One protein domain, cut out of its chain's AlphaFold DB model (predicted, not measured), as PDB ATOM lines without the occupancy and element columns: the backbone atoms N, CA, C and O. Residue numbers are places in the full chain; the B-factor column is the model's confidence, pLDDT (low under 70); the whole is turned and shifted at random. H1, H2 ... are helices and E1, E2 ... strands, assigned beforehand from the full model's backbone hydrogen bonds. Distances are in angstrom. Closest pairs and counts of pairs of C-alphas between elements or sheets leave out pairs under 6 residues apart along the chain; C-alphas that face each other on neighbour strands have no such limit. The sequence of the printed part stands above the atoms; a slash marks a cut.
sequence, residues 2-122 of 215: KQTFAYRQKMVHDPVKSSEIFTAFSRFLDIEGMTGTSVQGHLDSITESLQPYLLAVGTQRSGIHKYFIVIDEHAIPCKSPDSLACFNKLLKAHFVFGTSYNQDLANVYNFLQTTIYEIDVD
ATOM      1  N   LYS A   2      -6.544  38.205  25.383       35.66
ATOM      2  CA  LYS A   2      -5.797  36.943  25.114       35.66
ATOM      3  C   LYS A   2      -5.295  36.770  23.665       35.66
ATOM      4  O   LYS A   2      -4.146  36.395  23.476       35.66
ATOM      5  N   GLN A   3      -6.100  37.102  22.650       40.94
ATOM      6  CA  GLN A   3      -5.649  37.078  21.244       40.94
ATOM      7  C   GLN A   3      -4.501  38.064  20.972       40.94
ATOM      8  O   GLN A   3      -3.554  37.725  20.273       40.94
ATOM      9  N   THR A   4      -4.549  39.261  21.562       50.94
ATOM     10  CA  THR A   4      -3.500  40.285  21.447       50.94
ATOM     11  C   THR A   4      -2.201  39.835  22.118       50.94
ATOM     12  O   THR A   4      -1.126  40.074  21.581       50.94
ATOM     13  N   PHE A   5      -2.296  39.148  23.262       48.94
ATOM     14  CA  PHE A   5      -1.157  38.533  23.946       48.94
ATOM     15  C   PHE A   5      -0.524  37.433  23.083       48.94
ATOM     16  O   PHE A   5       0.649  37.530  22.744       48.94
ATOM     17  N   ALA A   6      -1.318  36.462  22.616       51.53
ATOM     18  CA  ALA A   6      -0.839  35.376  21.758       51.53
ATOM     19  C   ALA A   6      -0.257  35.872  20.416       51.53
ATOM     20  O   ALA A   6       0.697  35.294  19.904       51.53
ATOM     21  N   TYR A   7      -0.805  36.951  19.848       59.53
ATOM     22  CA  TYR A   7      -0.257  37.606  18.657       59.53
ATOM     23  C   TYR A   7       1.123  38.223  18.927       59.53
ATOM     24  O   TYR A   7       2.071  37.949  18.195       59.53
ATOM     25  N   ARG A   8       1.257  39.002  20.009       55.94
ATOM     26  CA  ARG A   8       2.537  39.613  20.400       55.94
ATOM     27  C   ARG A   8       3.580  38.553  20.777       55.94
ATOM     28  O   ARG A   8       4.718  38.664  20.345       55.94
ATOM     29  N   GLN A   9       3.188  37.497  21.493       58.12
ATOM     30  CA  GLN A   9       4.054  36.357  21.817       58.12
ATOM     31  C   GLN A   9       4.583  35.679  20.541       58.12
ATOM     32  O   GLN A   9       5.785  35.472  20.402       58.12
ATOM     33  N   LYS A  10       3.713  35.419  19.554       66.44
ATOM     34  CA  LYS A  10       4.129  34.876  18.248       66.44
ATOM     35  C   LYS A  10       5.070  35.803  17.475       66.44
ATOM     36  O   LYS A  10       5.985  35.298  16.842       66.44
ATOM     37  N   MET A  11       4.872  37.123  17.522       61.25
ATOM     38  CA  MET A  11       5.809  38.084  16.914       61.25
ATOM     39  C   MET A  11       7.188  38.077  17.581       61.25
ATOM     40  O   MET A  11       8.185  38.303  16.910       61.25
ATOM     41  N   VAL A  12       7.240  37.854  18.892       56.19
ATOM     42  CA  VAL A  12       8.481  37.886  19.672       56.19
ATOM     43  C   VAL A  12       9.318  36.619  19.485       56.19
ATOM     44  O   VAL A  12      10.538  36.708  19.418       56.19
ATOM     45  N   HIS A  13       8.683  35.452  19.344       61.03
ATOM     46  CA  HIS A  13       9.381  34.203  19.010       61.03
ATOM     47  C   HIS A  13       9.691  34.046  17.507       61.03
ATOM     48  O   HIS A  13      10.328  33.071  17.115       61.03
ATOM     49  N   ASP A  14       9.245  34.977  16.659       68.81
ATOM     50  CA  ASP A  14       9.617  35.049  15.246       68.81
ATOM     51  C   ASP A  14      10.967  35.794  15.129       68.81
ATOM     52  O   ASP A  14      11.029  36.994  15.424       68.81
ATOM     53  N   PRO A  15      12.072  35.124  14.741       59.78
ATOM     54  CA  PRO A  15      13.402  35.737  14.733       59.78
ATOM     55  C   PRO A  15      13.530  36.854  13.689       59.78
ATOM     56  O   PRO A  15      14.320  37.776  13.873       59.78
ATOM     57  N   VAL A  16      12.728  36.819  12.618       67.50
ATOM     58  CA  VAL A  16      12.732  37.861  11.586       67.50
ATOM     59  C   VAL A  16      12.018  39.095  12.125       67.50
ATOM     60  O   VAL A  16      12.623  40.164  12.216       67.50
ATOM     61  N   LYS A  17      10.774  38.944  12.599       66.94
ATOM     62  CA  LYS A  17       9.980  40.079  13.106       66.94
ATOM     63  C   LYS A  17      10.564  40.711  14.369       66.94
ATOM     64  O   LYS A  17      10.469  41.922  14.540       66.94
ATOM     65  N   SER A  18      11.178  39.922  15.250       60.72
ATOM     66  CA  SER A  18      11.882  40.466  16.418       60.72
ATOM     67  C   SER A  18      13.120  41.276  16.019       60.72
ATOM     68  O   SER A  18      13.330  42.346  16.588       60.72
ATOM     69  N   SER A  19      13.882  40.864  14.995       59.44
ATOM     70  CA  SER A  19      14.991  41.680  14.469       59.44
ATOM     71  C   SER A  19      14.519  43.007  13.840       59.44
ATOM     72  O   SER A  19      15.140  44.056  14.041       59.44
ATOM     73  N   GLU A  20      13.365  43.002  13.161       66.31
ATOM     74  CA  GLU A  20      12.758  44.208  12.578       66.31
ATOM     75  C   GLU A  20      12.340  45.233  13.645       66.31
ATOM     76  O   GLU A  20      12.449  46.433  13.403       66.31
ATOM     77  N   ILE A  21      11.934  44.803  14.848       64.44
ATOM     78  CA  ILE A  21      11.563  45.708  15.954       64.44
ATOM     79  C   ILE A  21      12.743  46.602  16.366       64.44
ATOM     80  O   ILE A  21      12.551  47.808  16.529       64.44
ATOM     81  N   PHE A  22      13.966  46.070  16.462       56.41
ATOM     82  CA  PHE A  22      15.155  46.883  16.781       56.41
ATOM     83  C   PHE A  22      15.518  47.873  15.669       56.41
ATOM     84  O   PHE A  22      16.138  48.899  15.934       56.41
ATOM     85  N   THR A  23      15.096  47.589  14.434       57.97
ATOM     86  CA  THR A  23      15.290  48.476  13.279       57.97
ATOM     87  C   THR A  23      14.204  49.558  13.210       57.97
ATOM     88  O   THR A  23      14.499  50.717  12.920       57.97
ATOM     89  N   ALA A  24      12.949  49.203  13.502       56.47
ATOM     90  CA  ALA A  24      11.790  50.092  13.428       56.47
ATOM     91  C   ALA A  24      11.679  51.056  14.622       56.47
ATOM     92  O   ALA A  24      11.196  52.177  14.475       56.47
ATOM     93  N   PHE A  25      12.128  50.637  15.808       58.56
ATOM     94  CA  PHE A  25      12.054  51.426  17.034       58.56
ATOM     95  C   PHE A  25      13.450  51.875  17.475       58.56
ATOM     96  O   PHE A  25      14.045  51.316  18.397       58.56
ATOM     97  N   SER A  26      13.935  52.968  16.880       53.31
ATOM     98  CA  SER A  26      15.235  53.594  17.185       53.31
ATOM     99  C   SER A  26      15.360  54.204  18.596       53.31
ATOM    100  O   SER A  26      16.193  55.076  18.797       53.31
ATOM    101  N   ARG A  27      14.504  53.806  19.546       57.28
ATOM    102  CA  ARG A  27      14.625  54.084  20.988       57.28
ATOM    103  C   ARG A  27      15.180  52.890  21.782       57.28
ATOM    104  O   ARG A  27      15.509  53.061  22.946       57.28
ATOM    105  N   PHE A  28      15.276  51.693  21.186       53.78
ATOM    106  CA  PHE A  28      15.978  50.543  21.797       53.78
ATOM    107  C   PHE A  28      17.478  50.523  21.503       53.78
ATOM    108  O   PHE A  28      18.228  49.804  22.158       53.78
ATOM    109  N   LEU A  29      17.895  51.283  20.496       56.72
ATOM    110  CA  LEU A  29      19.286  51.571  20.205       56.72
ATOM    111  C   LEU A  29      19.492  53.016  20.616       56.72
ATOM    112  O   LEU A  29      18.867  53.892  20.015       56.72
ATOM    113  N   ASP A  30      20.343  53.257  21.609       55.16
ATOM    114  CA  ASP A  30      20.851  54.607  21.762       55.16
ATOM    115  C   ASP A  30      21.817  54.862  20.602       55.16
ATOM    116  O   ASP A  30      22.843  54.193  20.446       55.16
ATOM    117  N   ILE A  31      21.398  55.760  19.716       54.94
ATOM    118  CA  ILE A  31      22.184  56.257  18.590       54.94
ATOM    119  C   ILE A  31      22.410  57.736  18.879       54.94
ATOM    120  O   ILE A  31      21.974  58.605  18.114       54.94
ATOM    121  N   GLU A  32      23.026  58.002  20.030       46.34
ATOM    122  CA  GLU A  32      23.433  59.343  20.406       46.34
ATOM    123  C   GLU A  32      24.377  59.927  19.342       46.34
ATOM    124  O   GLU A  32      24.951  59.214  18.510       46.34
ATOM    125  N   GLY A  33      24.418  61.259  19.285       45.00
ATOM    126  CA  GLY A  33      24.754  62.020  18.085       45.00
ATOM    127  C   GLY A  33      25.978  61.518  17.312       45.00
ATOM    128  O   GLY A  33      27.085  61.428  17.840       45.00
ATOM    129  N   MET A  34      25.789  61.284  16.009       45.38
ATOM    130  CA  MET A  34      26.869  61.052  15.047       45.38
ATOM    131  C   MET A  34      27.926  62.174  15.100       45.38
ATOM    132  O   MET A  34      27.780  63.134  14.354       45.38
ATOM    133  N   THR A  35      28.996  62.039  15.900       42.34
ATOM    134  CA  THR A  35      30.326  62.645  15.644       42.34
ATOM    135  C   THR A  35      31.418  62.161  16.617       42.34
ATOM    136  O   THR A  35      31.663  62.766  17.655       42.34
ATOM    137  N   GLY A  36      32.172  61.133  16.218       54.47
ATOM    138  CA  GLY A  36      33.615  61.028  16.506       54.47
ATOM    139  C   GLY A  36      34.108  60.748  17.936       54.47
ATOM    140  O   GLY A  36      35.321  60.631  18.107       54.47
ATOM    141  N   THR A  37      33.249  60.615  18.946       65.06
ATOM    142  CA  THR A  37      33.673  60.239  20.305       65.06
ATOM    143  C   THR A  37      34.047  58.754  20.393       65.06
ATOM    144  O   THR A  37      33.492  57.895  19.705       65.06
ATOM    145  N   SER A  38      35.039  58.432  21.228       83.50
ATOM    146  CA  SER A  38      35.359  57.041  21.563       83.50
ATOM    147  C   SER A  38      34.352  56.502  22.583       83.50
ATOM    148  O   SER A  38      33.722  57.280  23.293       83.50
ATOM    149  N   VAL A  39      34.249  55.173  22.723       84.19
ATOM    150  CA  VAL A  39      33.407  54.562  23.774       84.19
ATOM    151  C   VAL A  39      33.774  55.107  25.159       84.19
ATOM    152  O   VAL A  39      32.879  55.372  25.945       84.19
ATOM    153  N   GLN A  40      35.059  55.350  25.441       83.69
ATOM    154  CA  GLN A  40      35.467  55.949  26.714       83.69
ATOM    155  C   GLN A  40      34.976  57.396  26.849       83.69
ATOM    156  O   GLN A  40      34.367  57.721  27.854       83.69
ATOM    157  N   GLY A  41      35.151  58.232  25.819       83.88
ATOM    158  CA  GLY A  41      34.679  59.622  25.853       83.88
ATOM    159  C   GLY A  41      33.154  59.754  25.950       83.88
ATOM    160  O   GLY A  41      32.669  60.753  26.466       83.88
ATOM    161  N   HIS A  42      32.406  58.743  25.491       84.50
ATOM    162  CA  HIS A  42      30.972  58.609  25.760       84.50
ATOM    163  C   HIS A  42      30.713  58.350  27.246       84.50
ATOM    164  O   HIS A  42      29.982  59.108  27.874       84.50
ATOM    165  N   LEU A  43      31.356  57.330  27.828       85.56
ATOM    166  CA  LEU A  43      31.213  56.992  29.251       85.56
ATOM    167  C   LEU A  43      31.598  58.160  30.170       85.56
ATOM    168  O   LEU A  43      30.844  58.475  31.081       85.56
ATOM    169  N   ASP A  44      32.702  58.851  29.872       84.69
ATOM    170  CA  ASP A  44      33.188  60.023  30.615       84.69
ATOM    171  C   ASP A  44      32.214  61.226  30.557       84.69
ATOM    172  O   ASP A  44      32.357  62.176  31.326       84.69
ATOM    173  N   SER A  45      31.246  61.215  29.629       82.62
ATOM    174  CA  SER A  45      30.225  62.263  29.471       82.62
ATOM    175  C   SER A  45      28.885  61.945  30.146       82.62
ATOM    176  O   SER A  45      28.015  62.814  30.213       82.62
ATOM    177  N   ILE A  46      28.713  60.728  30.675       80.88
ATOM    178  CA  ILE A  46      27.505  60.320  31.398       80.88
ATOM    179  C   ILE A  46      27.496  61.020  32.763       80.88
ATOM    180  O   ILE A  46      28.286  60.695  33.640       80.88
ATOM    181  N   THR A  47      26.595  61.987  32.954       74.00
ATOM    182  CA  THR A  47      26.503  62.767  34.206       74.00
ATOM    183  C   THR A  47      25.513  62.209  35.230       74.00
ATOM    184  O   THR A  47      25.462  62.697  36.356       74.00
ATOM    185  N   GLU A  48      24.694  61.229  34.848       69.75
ATOM    186  CA  GLU A  48      23.682  60.604  35.705       69.75
ATOM    187  C   GLU A  48      23.746  59.076  35.579       69.75
ATOM    188  O   GLU A  48      23.967  58.550  34.489       69.75
ATOM    189  N   SER A  49      23.519  58.351  36.683       60.62
ATOM    190  CA  SER A  49      23.409  56.883  36.675       60.62
ATOM    191  C   SER A  49      22.207  56.463  35.825       60.62
ATOM    192  O   SER A  49      21.046  56.530  36.238       60.62
ATOM    193  N   LEU A  50      22.497  56.060  34.589       66.12
ATOM    194  CA  LEU A  50      21.507  55.543  33.666       66.12
ATOM    195  C   LEU A  50      21.259  54.061  33.945       66.12
ATOM    196  O   LEU A  50      22.178  53.242  34.000       66.12
ATOM    197  N   GLN A  51      19.974  53.719  34.019       75.31
ATOM    198  CA  GLN A  51      19.485  52.353  33.844       75.31
ATOM    199  C   GLN A  51      20.150  51.667  32.631       75.31
ATOM    200  O   GLN A  51      20.407  52.343  31.631       75.31
ATOM    201  N   PRO A  52      20.374  50.339  32.671       84.44
ATOM    202  CA  PRO A  52      21.051  49.615  31.606       84.44
ATOM    203  C   PRO A  52      20.502  49.940  30.215       84.44
ATOM    204  O   PRO A  52      19.290  49.902  29.994       84.44
ATOM    205  N   TYR A  53      21.394  50.203  29.261       84.50
ATOM    206  CA  TYR A  53      21.027  50.416  27.860       84.50
ATOM    207  C   TYR A  53      22.026  49.772  26.896       84.50
ATOM    208  O   TYR A  53      23.139  49.400  27.274       84.50
ATOM    209  N   LEU A  54      21.603  49.593  25.641       86.44
ATOM    210  CA  LEU A  54      22.425  49.000  24.591       86.44
ATOM    211  C   LEU A  54      23.068  50.093  23.730       86.44
ATOM    212  O   LEU A  54      22.398  50.724  22.913       86.44
ATOM    213  N   LEU A  55      24.381  50.263  23.881       86.50
ATOM    214  CA  LEU A  55      25.204  51.137  23.052       86.50
ATOM    215  C   LEU A  55      25.665  50.377  21.800       86.50
ATOM    216  O   LEU A  55      26.350  49.352  21.893       86.50
ATOM    217  N   ALA A  56      25.302  50.884  20.623       86.06
ATOM    218  CA  ALA A  56      25.688  50.321  19.332       86.06
ATOM    219  C   ALA A  56      26.864  51.101  18.724       86.06
ATOM    220  O   ALA A  56      26.770  52.303  18.500       86.06
ATOM    221  N   VAL A  57      27.964  50.414  18.407       84.69
ATOM    222  CA  VAL A  57      29.177  51.035  17.854       84.69
ATOM    223  C   VAL A  57      29.340  50.647  16.386       84.69
ATOM    224  O   VAL A  57      29.474  49.470  16.034       84.69
ATOM    225  N   GLY A  58      29.324  51.660  15.521       82.31
ATOM    226  CA  GLY A  58      29.349  51.531  14.069       82.31
ATOM    227  C   GLY A  58      29.865  52.792  13.385       82.31
ATOM    228  O   GLY A  58      29.830  53.871  13.963       82.31
ATOM    229  N   THR A  59      30.319  52.668  12.138       79.06
ATOM    230  CA  THR A  59      30.608  53.840  11.284       79.06
ATOM    231  C   THR A  59      29.330  54.514  10.781       79.06
ATOM    232  O   THR A  59      29.316  55.705  10.490       79.06
ATOM    233  N   GLN A  60      28.254  53.736  10.674       75.25
ATOM    234  CA  GLN A  60      26.920  54.127  10.225       75.25
ATOM    235  C   GLN A  60      25.903  53.097  10.743       75.25
ATOM    236  O   GLN A  60      26.292  52.004  11.159       75.25
ATOM    237  N   ARG A  61      24.595  53.387  10.669       72.44
ATOM    238  CA  ARG A  61      23.536  52.476  11.167       72.44
ATOM    239  C   ARG A  61      23.554  51.077  10.529       72.44
ATOM    240  O   ARG A  61      23.197  50.112  11.187       72.44
ATOM    241  N   SER A  62      23.995  50.955   9.276       74.31
ATOM    242  CA  SER A  62      24.185  49.670   8.578       74.31
ATOM    243  C   SER A  62      25.594  49.071   8.727       74.31
ATOM    244  O   SER A  62      25.875  48.024   8.155       74.31
ATOM    245  N   GLY A  63      26.483  49.729   9.478       77.38
ATOM    246  CA  GLY A  63      27.878  49.346   9.728       77.38
ATOM    247  C   GLY A  63      28.190  49.179  11.220       77.38
ATOM    248  O   GLY A  63      29.309  49.467  11.658       77.38
ATOM    249  N   ILE A  64      27.190  48.774  12.010       83.31
ATOM    250  CA  ILE A  64      27.359  48.426  13.424       83.31
ATOM    251  C   ILE A  64      28.156  47.124  13.506       83.31
ATOM    252  O   ILE A  64      27.815  46.137  12.859       83.31
ATOM    253  N   HIS A  65      29.232  47.135  14.288       83.50
ATOM    254  CA  HIS A  65      30.179  46.022  14.392       83.50
ATOM    255  C   HIS A  65      30.422  45.565  15.836       83.50
ATOM    256  O   HIS A  65      30.980  44.488  16.046       83.50
ATOM    257  N   LYS A  66      30.020  46.363  16.834       86.62
ATOM    258  CA  LYS A  66      30.092  46.024  18.261       86.62
ATOM    259  C   LYS A  66      28.864  46.552  18.993       86.62
ATOM    260  O   LYS A  66      28.330  47.600  18.640       86.62
ATOM    261  N   TYR A  67      28.492  45.854  20.057       88.44
ATOM    262  CA  TYR A  67      27.479  46.286  21.010       88.44
ATOM    263  C   TYR A  67      28.048  46.222  22.426       88.44
ATOM    264  O   TYR A  67      28.833  45.323  22.745       88.44
ATOM    265  N   PHE A  68      27.625  47.147  23.278       88.88
ATOM    266  CA  PHE A  68      27.956  47.178  24.697       88.88
ATOM    267  C   PHE A  68      26.675  47.368  25.506       88.88
ATOM    268  O   PHE A  68      25.779  48.092  25.081       88.88
ATOM    269  N   ILE A  69      26.591  46.736  26.673       88.44
ATOM    270  CA  ILE A  69      25.606  47.105  27.693       88.44
ATOM    271  C   ILE A  69      26.280  48.144  28.577       88.44
ATOM    272  O   ILE A  69      27.313  47.841  29.174       88.44
ATOM    273  N   VAL A  70      25.728  49.351  28.632       86.81
ATOM    274  CA  VAL A  70      26.225  50.415  29.508       86.81
ATOM    275  C   VAL A  70      25.377  50.454  30.774       86.81
ATOM    276  O   VAL A  70      24.151  50.412  30.690       86.81
ATOM    277  N   ILE A  71      26.037  50.498  31.929       84.44
ATOM    278  CA  ILE A  71      25.447  50.648  33.266       84.44
ATOM    279  C   ILE A  71      26.458  51.397  34.144       84.44
ATOM    280  O   ILE A  71      27.639  51.063  34.098       84.44
ATOM    281  N   ASP A  72      26.015  52.401  34.907       81.81
ATOM    282  CA  ASP A  72      26.842  53.151  35.872       81.81
ATOM    283  C   ASP A  72      28.239  53.534  35.335       81.81
ATOM    284  O   ASP A  72      29.258  53.137  35.894       81.81
ATOM    285  N   GLU A  73      28.292  54.238  34.195       83.25
ATOM    286  CA  GLU A  73      29.535  54.665  33.507       83.25
ATOM    287  C   GLU A  73      30.444  53.517  32.998       83.25
ATOM    288  O   GLU A  73      31.519  53.762  32.451       83.25
ATOM    289  N   HIS A  74      30.024  52.250  33.090       85.12
ATOM    290  CA  HIS A  74      30.788  51.088  32.625       85.12
ATOM    291  C   HIS A  74      30.163  50.450  31.377       85.12
ATOM    292  O   HIS A  74      28.982  50.111  31.357       85.12
ATOM    293  N   ALA A  75      30.978  50.194  30.345       88.62
ATOM    294  CA  ALA A  75      30.574  49.446  29.152       88.62
ATOM    295  C   ALA A  75      30.992  47.965  29.224       88.62
ATOM    296  O   ALA A  75      32.176  47.628  29.195       88.62
ATOM    297  N   ILE A  76      30.008  47.064  29.234       89.44
ATOM    298  CA  ILE A  76      30.195  45.609  29.198       89.44
ATOM    299  C   ILE A  76      30.095  45.134  27.735       89.44
ATOM    300  O   ILE A  76      29.023  45.244  27.136       89.44
ATOM    301  N   PRO A  77      31.166  44.591  27.125       88.94
ATOM    302  CA  PRO A  77      31.153  44.195  25.717       88.94
ATOM    303  C   PRO A  77      30.281  42.960  25.460       88.94
ATOM    304  O   PRO A  77      30.462  41.894  26.058       88.94
ATOM    305  N   CYS A  78      29.379  43.054  24.486       86.94
ATOM    306  CA  CYS A  78      28.627  41.901  24.017       86.94
ATOM    307  C   CYS A  78      29.484  41.041  23.079       86.94
ATOM    308  O   CYS A  78      29.791  41.430  21.957       86.94
ATOM    309  N   LYS A  79      29.799  39.812  23.512       84.19
ATOM    310  CA  LYS A  79      30.528  38.796  22.719       84.19
ATOM    311  C   LYS A  79      29.809  38.328  21.424       84.19
ATOM    312  O   LYS A  79      30.355  37.488  20.720       84.19
ATOM    313  N   SER A  80      28.602  38.823  21.117       77.94
ATOM    314  CA  SER A  80      27.836  38.476  19.905       77.94
ATOM    315  C   SER A  80      27.755  39.675  18.951       77.94
ATOM    316  O   SER A  80      27.518  40.783  19.431       77.94
ATOM    317  N   PRO A  81      27.886  39.483  17.623       73.00
ATOM    318  CA  PRO A  81      27.645  40.539  16.636       73.00
ATOM    319  C   PRO A  81      26.149  40.797  16.374       73.00
ATOM    320  O   PRO A  81      25.810  41.789  15.738       73.00
ATOM    321  N   ASP A  82      25.257  39.912  16.827       80.88
ATOM    322  CA  ASP A  82      23.810  40.017  16.614       80.88
ATOM    323  C   ASP A  82      23.130  40.892  17.685       80.88
ATOM    324  O   ASP A  82      23.277  40.648  18.888       80.88
ATOM    325  N   SER A  83      22.347  41.883  17.249       80.12
ATOM    326  CA  SER A  83      21.611  42.808  18.117       80.12
ATOM    327  C   SER A  83      20.570  42.099  18.986       80.12
ATOM    328  O   SER A  83      20.431  42.448  20.160       80.12
ATOM    329  N   LEU A  84      19.896  41.065  18.468       82.38
ATOM    330  CA  LEU A  84      18.897  40.289  19.211       82.38
ATOM    331  C   LEU A  84      19.549  39.540  20.385       82.38
ATOM    332  O   LEU A  84      19.071  39.602  21.523       82.38
ATOM    333  N   ALA A  85      20.694  38.894  20.145       83.06
ATOM    334  CA  ALA A  85      21.495  38.265  21.194       83.06
ATOM    335  C   ALA A  85      21.990  39.269  22.256       83.06
ATOM    336  O   ALA A  85      22.050  38.933  23.442       83.06
ATOM    337  N   CYS A  86      22.322  40.500  21.855       86.50
ATOM    338  CA  CYS A  86      22.734  41.562  22.773       86.50
ATOM    339  C   CYS A  86      21.564  42.094  23.616       86.50
ATOM    340  O   CYS A  86      21.708  42.273  24.823       86.50
ATOM    341  N   PHE A  87      20.385  42.263  23.019       85.56
ATOM    342  CA  PHE A  87      19.178  42.695  23.722       85.56
ATOM    343  C   PHE A  87      18.698  41.668  24.765       85.56
ATOM    344  O   PHE A  87      18.344  42.033  25.882       85.56
ATOM    345  N   ASN A  88      18.799  40.366  24.472       84.19
ATOM    346  CA  ASN A  88      18.592  39.302  25.466       84.19
ATOM    347  C   ASN A  88      19.543  39.440  26.676       84.19
ATOM    348  O   ASN A  88      19.148  39.182  27.813       84.19
ATOM    349  N   LYS A  89      20.795  39.874  26.463       85.94
ATOM    350  CA  LYS A  89      21.731  40.161  27.563       85.94
ATOM    351  C   LYS A  89      21.350  41.431  28.333       85.94
ATOM    352  O   LYS A  89      21.467  41.419  29.553       85.94
ATOM    353  N   LEU A  90      20.838  42.469  27.666       86.44
ATOM    354  CA  LEU A  90      20.323  43.682  28.320       86.44
ATOM    355  C   LEU A  90      19.153  43.368  29.269       86.44
ATOM    356  O   LEU A  90      19.153  43.805  30.418       86.44
ATOM    357  N   LEU A  91      18.193  42.548  28.829       83.31
ATOM    358  CA  LEU A  91      17.065  42.113  29.664       83.31
ATOM    359  C   LEU A  91      17.528  41.370  30.925       83.31
ATOM    360  O   LEU A  91      17.017  41.614  32.016       83.31
ATOM    361  N   LYS A  92      18.544  40.507  30.788       80.81
ATOM    362  CA  LYS A  92      19.175  39.824  31.925       80.81
ATOM    363  C   LYS A  92      19.922  40.794  32.842       80.81
ATOM    364  O   LYS A  92      19.842  40.629  34.053       80.81
ATOM    365  N   ALA A  93      20.608  41.796  32.288       80.56
ATOM    366  CA  ALA A  93      21.302  42.815  33.069       80.56
ATOM    367  C   ALA A  93      20.326  43.589  33.969       80.56
ATOM    368  O   ALA A  93      20.577  43.680  35.166       80.56
ATOM    369  N   HIS A  94      19.178  44.037  33.444       77.81
ATOM    370  CA  HIS A  94      18.166  44.719  34.261       77.81
ATOM    371  C   HIS A  94      17.744  43.909  35.496       77.81
ATOM    372  O   HIS A  94      17.674  44.457  36.594       77.81
ATOM    373  N   PHE A  95      17.504  42.604  35.319       73.81
ATOM    374  CA  PHE A  95      17.118  41.707  36.408       73.81
ATOM    375  C   PHE A  95      18.269  41.451  37.394       73.81
ATOM    376  O   PHE A  95      18.074  41.541  38.602       73.81
ATOM    377  N   VAL A  96      19.477  41.163  36.894       77.00
ATOM    378  CA  VAL A  96      20.661  40.866  37.722       77.00
ATOM    379  C   VAL A  96      21.091  42.065  38.568       77.00
ATOM    380  O   VAL A  96      21.451  41.885  39.728       77.00
ATOM    381  N   PHE A  97      21.047  43.273  38.005       75.38
ATOM    382  CA  PHE A  97      21.408  44.505  38.709       75.38
ATOM    383  C   PHE A  97      20.234  45.122  39.493       75.38
ATOM    384  O   PHE A  97      20.414  46.149  40.138       75.38
ATOM    385  N   GLY A  98      19.037  44.519  39.457       73.19
ATOM    386  CA  GLY A  98      17.861  45.007  40.192       73.19
ATOM    387  C   GLY A  98      17.381  46.398  39.759       73.19
ATOM    388  O   GLY A  98      16.785  47.122  40.554       73.19
ATOM    389  N   THR A  99      17.667  46.800  38.520       74.19
ATOM    390  CA  THR A  99      17.398  48.160  38.029       74.19
ATOM    391  C   THR A  99      15.972  48.297  37.509       74.19
ATOM    392  O   THR A  99      15.482  47.418  36.798       74.19
ATOM    393  N   SER A 100      15.342  49.438  37.776       75.38
ATOM    394  CA  SER A 100      14.053  49.794  37.178       75.38
ATOM    395  C   SER A 100      14.162  49.997  35.664       75.38
ATOM    396  O   SER A 100      15.172  50.483  35.154       75.38
ATOM    397  N   TYR A 101      13.095  49.656  34.943       80.38
ATOM    398  CA  TYR A 101      12.967  49.948  33.516       80.38
ATOM    399  C   TYR A 101      12.666  51.427  33.255       80.38
ATOM    400  O   TYR A 101      11.952  52.070  34.028       80.38
ATOM    401  N   ASN A 102      13.106  51.923  32.094       75.00
ATOM    402  CA  ASN A 102      12.761  53.266  31.630       75.00
ATOM    403  C   ASN A 102      11.239  53.393  31.520       75.00
ATOM    404  O   ASN A 102      10.605  52.537  30.904       75.00
ATOM    405  N   GLN A 103      10.653  54.453  32.081       77.75
ATOM    406  CA  GLN A 103       9.198  54.637  32.132       77.75
ATOM    407  C   GLN A 103       8.538  54.577  30.739       77.75
ATOM    408  O   GLN A 103       7.491  53.944  30.593       77.75
ATOM    409  N   ASP A 104       9.192  55.108  29.698       75.81
ATOM    410  CA  ASP A 104       8.702  55.080  28.309       75.81
ATOM    411  C   ASP A 104       8.726  53.682  27.670       75.81
ATOM    412  O   ASP A 104       8.043  53.431  26.669       75.81
ATOM    413  N   LEU A 105       9.534  52.771  28.219       76.06
ATOM    414  CA  LEU A 105       9.739  51.408  27.724       76.06
ATOM    415  C   LEU A 105       9.230  50.333  28.698       76.06
ATOM    416  O   LEU A 105       9.159  49.166  28.316       76.06
ATOM    417  N   ALA A 106       8.823  50.698  29.917       78.81
ATOM    418  CA  ALA A 106       8.443  49.779  30.989       78.81
ATOM    419  C   ALA A 106       7.339  48.800  30.560       78.81
ATOM    420  O   ALA A 106       7.400  47.617  30.875       78.81
ATOM    421  N   ASN A 107       6.373  49.253  29.757       79.94
ATOM    422  CA  ASN A 107       5.330  48.388  29.196       79.94
ATOM    423  C   ASN A 107       5.874  47.319  28.234       79.94
ATOM    424  O   ASN A 107       5.340  46.212  28.187       79.94
ATOM    425  N   VAL A 108       6.919  47.634  27.462       79.50
ATOM    426  CA  VAL A 108       7.575  46.664  26.575       79.50
ATOM    427  C   VAL A 108       8.429  45.715  27.403       79.50
ATOM    428  O   VAL A 108       8.308  44.505  27.244       79.50
ATOM    429  N   TYR A 109       9.226  46.240  28.331       79.19
ATOM    430  CA  TYR A 109      10.072  45.430  29.199       79.19
ATOM    431  C   TYR A 109       9.268  44.455  30.073       79.19
ATOM    432  O   TYR A 109       9.537  43.257  30.026       79.19
ATOM    433  N   ASN A 110       8.201  44.910  30.736       80.50
ATOM    434  CA  ASN A 110       7.280  44.048  31.489       80.50
ATOM    435  C   ASN A 110       6.614  42.988  30.594       80.50
ATOM    436  O   ASN A 110       6.432  41.842  31.011       80.50
ATOM    437  N   PHE A 111       6.259  43.339  29.352       80.44
ATOM    438  CA  PHE A 111       5.705  42.377  28.399       80.44
ATOM    439  C   PHE A 111       6.734  41.304  28.010       80.44
ATOM    440  O   PHE A 111       6.401  40.123  27.999       80.44
ATOM    441  N   LEU A 112       7.987  41.680  27.745       79.19
ATOM    442  CA  LEU A 112       9.068  40.738  27.431       79.19
ATOM    443  C   LEU A 112       9.406  39.850  28.643       79.19
ATOM    444  O   LEU A 112       9.497  38.633  28.493       79.19
ATOM    445  N   GLN A 113       9.514  40.436  29.840       77.75
ATOM    446  CA  GLN A 113       9.744  39.743  31.112       77.75
ATOM    447  C   GLN A 113       8.690  38.645  31.355       77.75
ATOM    448  O   GLN A 113       9.041  37.486  31.570       77.75
ATOM    449  N   THR A 114       7.405  38.990  31.239       76.69
ATOM    450  CA  THR A 114       6.289  38.052  31.466       76.69
ATOM    451  C   THR A 114       6.070  37.050  30.334       76.69
ATOM    452  O   THR A 114       5.624  35.938  30.592       76.69
ATOM    453  N   THR A 115       6.350  37.422  29.081       71.50
ATOM    454  CA  THR A 115       5.939  36.631  27.901       71.50
ATOM    455  C   THR A 115       7.062  35.786  27.302       71.50
ATOM    456  O   THR A 115       6.774  34.769  26.676       71.50
ATOM    457  N   ILE A 116       8.328  36.193  27.468       75.44
ATOM    458  CA  ILE A 116       9.502  35.411  27.037       75.44
ATOM    459  C   ILE A 116      10.075  34.609  28.201       75.44
ATOM    460  O   ILE A 116      10.353  33.425  28.041       75.44
ATOM    461  N   TYR A 117      10.305  35.267  29.340       73.69
ATOM    462  CA  TYR A 117      11.026  34.677  30.473       73.69
ATOM    463  C   TYR A 117      10.095  34.101  31.545       73.69
ATOM    464  O   TYR A 117      10.583  33.490  32.490       73.69
ATOM    465  N   GLU A 118       8.778  34.295  31.405       76.31
ATOM    466  CA  GLU A 118       7.747  33.835  32.349       76.31
ATOM    467  C   GLU A 118       7.967  34.342  33.795       76.31
ATOM    468  O   GLU A 118       7.545  33.713  34.764       76.31
ATOM    469  N   ILE A 119       8.609  35.511  33.949       72.75
ATOM    470  CA  ILE A 119       8.865  36.158  35.247       72.75
ATOM    471  C   ILE A 119       7.710  37.118  35.567       72.75
ATOM    472  O   ILE A 119       7.391  38.003  34.771       72.75
ATOM    473  N   ASP A 120       7.107  36.986  36.749       70.12
ATOM    474  CA  ASP A 120       5.993  37.835  37.186       70.12
ATOM    475  C   ASP A 120       6.461  39.245  37.601       70.12
ATOM    476  O   ASP A 120       7.430  39.399  38.353       70.12
ATOM    477  N   VAL A 121       5.753  40.280  37.137       60.84
ATOM    478  CA  VAL A 121       6.079  41.701  37.374       60.84
ATOM    479  C   VAL A 121       5.998  42.048  38.862       60.84
ATOM    480  O   VAL A 121       6.807  42.833  39.365       60.84
ATOM    481  N   ASP A 122       5.063  41.433  39.587       55.59
ATOM    482  CA  ASP A 122       4.861  41.710  41.011       55.59
ATOM    483  C   ASP A 122       5.916  41.040  41.910       55.59
ATOM    484  O   ASP A 122       6.137  41.500  43.030       55.59
TER     485      ASP A 122
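AT A GLANCE: This is residues 2 to 122 of the 215 residues of an uncharacterized protein of Scophthalmus maximus (UniProt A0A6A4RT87). A small antiparallel sheet, E1, E2, E3, has H4 packed along one face and short H3 on the other, beside the strands. Beyond H4, away from the sheet, H2, H1 and H5 form a loose helical end, with H1 farthest out. The 121 printed residues hold five named helices and three strands, in the order H1 H2 H3 E1 E2 E3 H4 H5, class mixed. The whole is compact, with a radius of gyration of the C-alphas of 14.9 A and spans of 47 by 31 by 25 A.

IN THESE COORDINATES: H1, residues 2 to 12, begins at C-alpha 2 (-5.797, 36.943, 25.114). H2 is residues 15 to 24 and H3 39 to 43. E1 is residues 53 to 58, E2 64 to 71, 20.1 A long, and E3 74 to 77. H4, residues 83 to 96, spans 19.7 A. H5, residues 106 to 116, ends at C-alpha 116 (9.502, 35.411, 27.037).

HOW THE PARTS SIT: E1, E2 and E3 form a meander, each strand the antiparallel neighbour of the one before. In hairpin E1 and E2, N 55 and O 68 are 2.8 A apart; in hairpin E2 and E3, N 69 and O 76, 2.9 A. H4 is on the sheet at a height of 9.3 A, along the strands, at 7 degrees to E2 on the local plane; their closest C-alphas, Ile 69 and Leu 90, are 6.3 A apart. H3, on the opposite face, is over none of the strands. H2 and H4 touch, closest C-alphas Ser 19 and Leu 84, 6.3 A, H4 with residues 83 to 84 alone. H1 and H2 only just touch, only at the corner, with 3 pairs of C-alphas within 8 A, closest Val 12 and Ser 18, 5.4 A. H1 and H5 only just touch, only at their ends, with 3 such pairs, closest Gln 9 and Thr 115, 6.4 A. Every O i to N i+4 pair is within hydrogen-bond range in H1, H3, H4 and H5; in H2, 4 of 6.

THE WHOLE: The C-alphas farthest apart, Lys 2 and Gly 36, are 47.0 A apart. The printed part has no cut; the link from H2 to H3 is long. The model's pLDDT is under 70 at residues 2 to 37, 48 to 50 and 121 to 122.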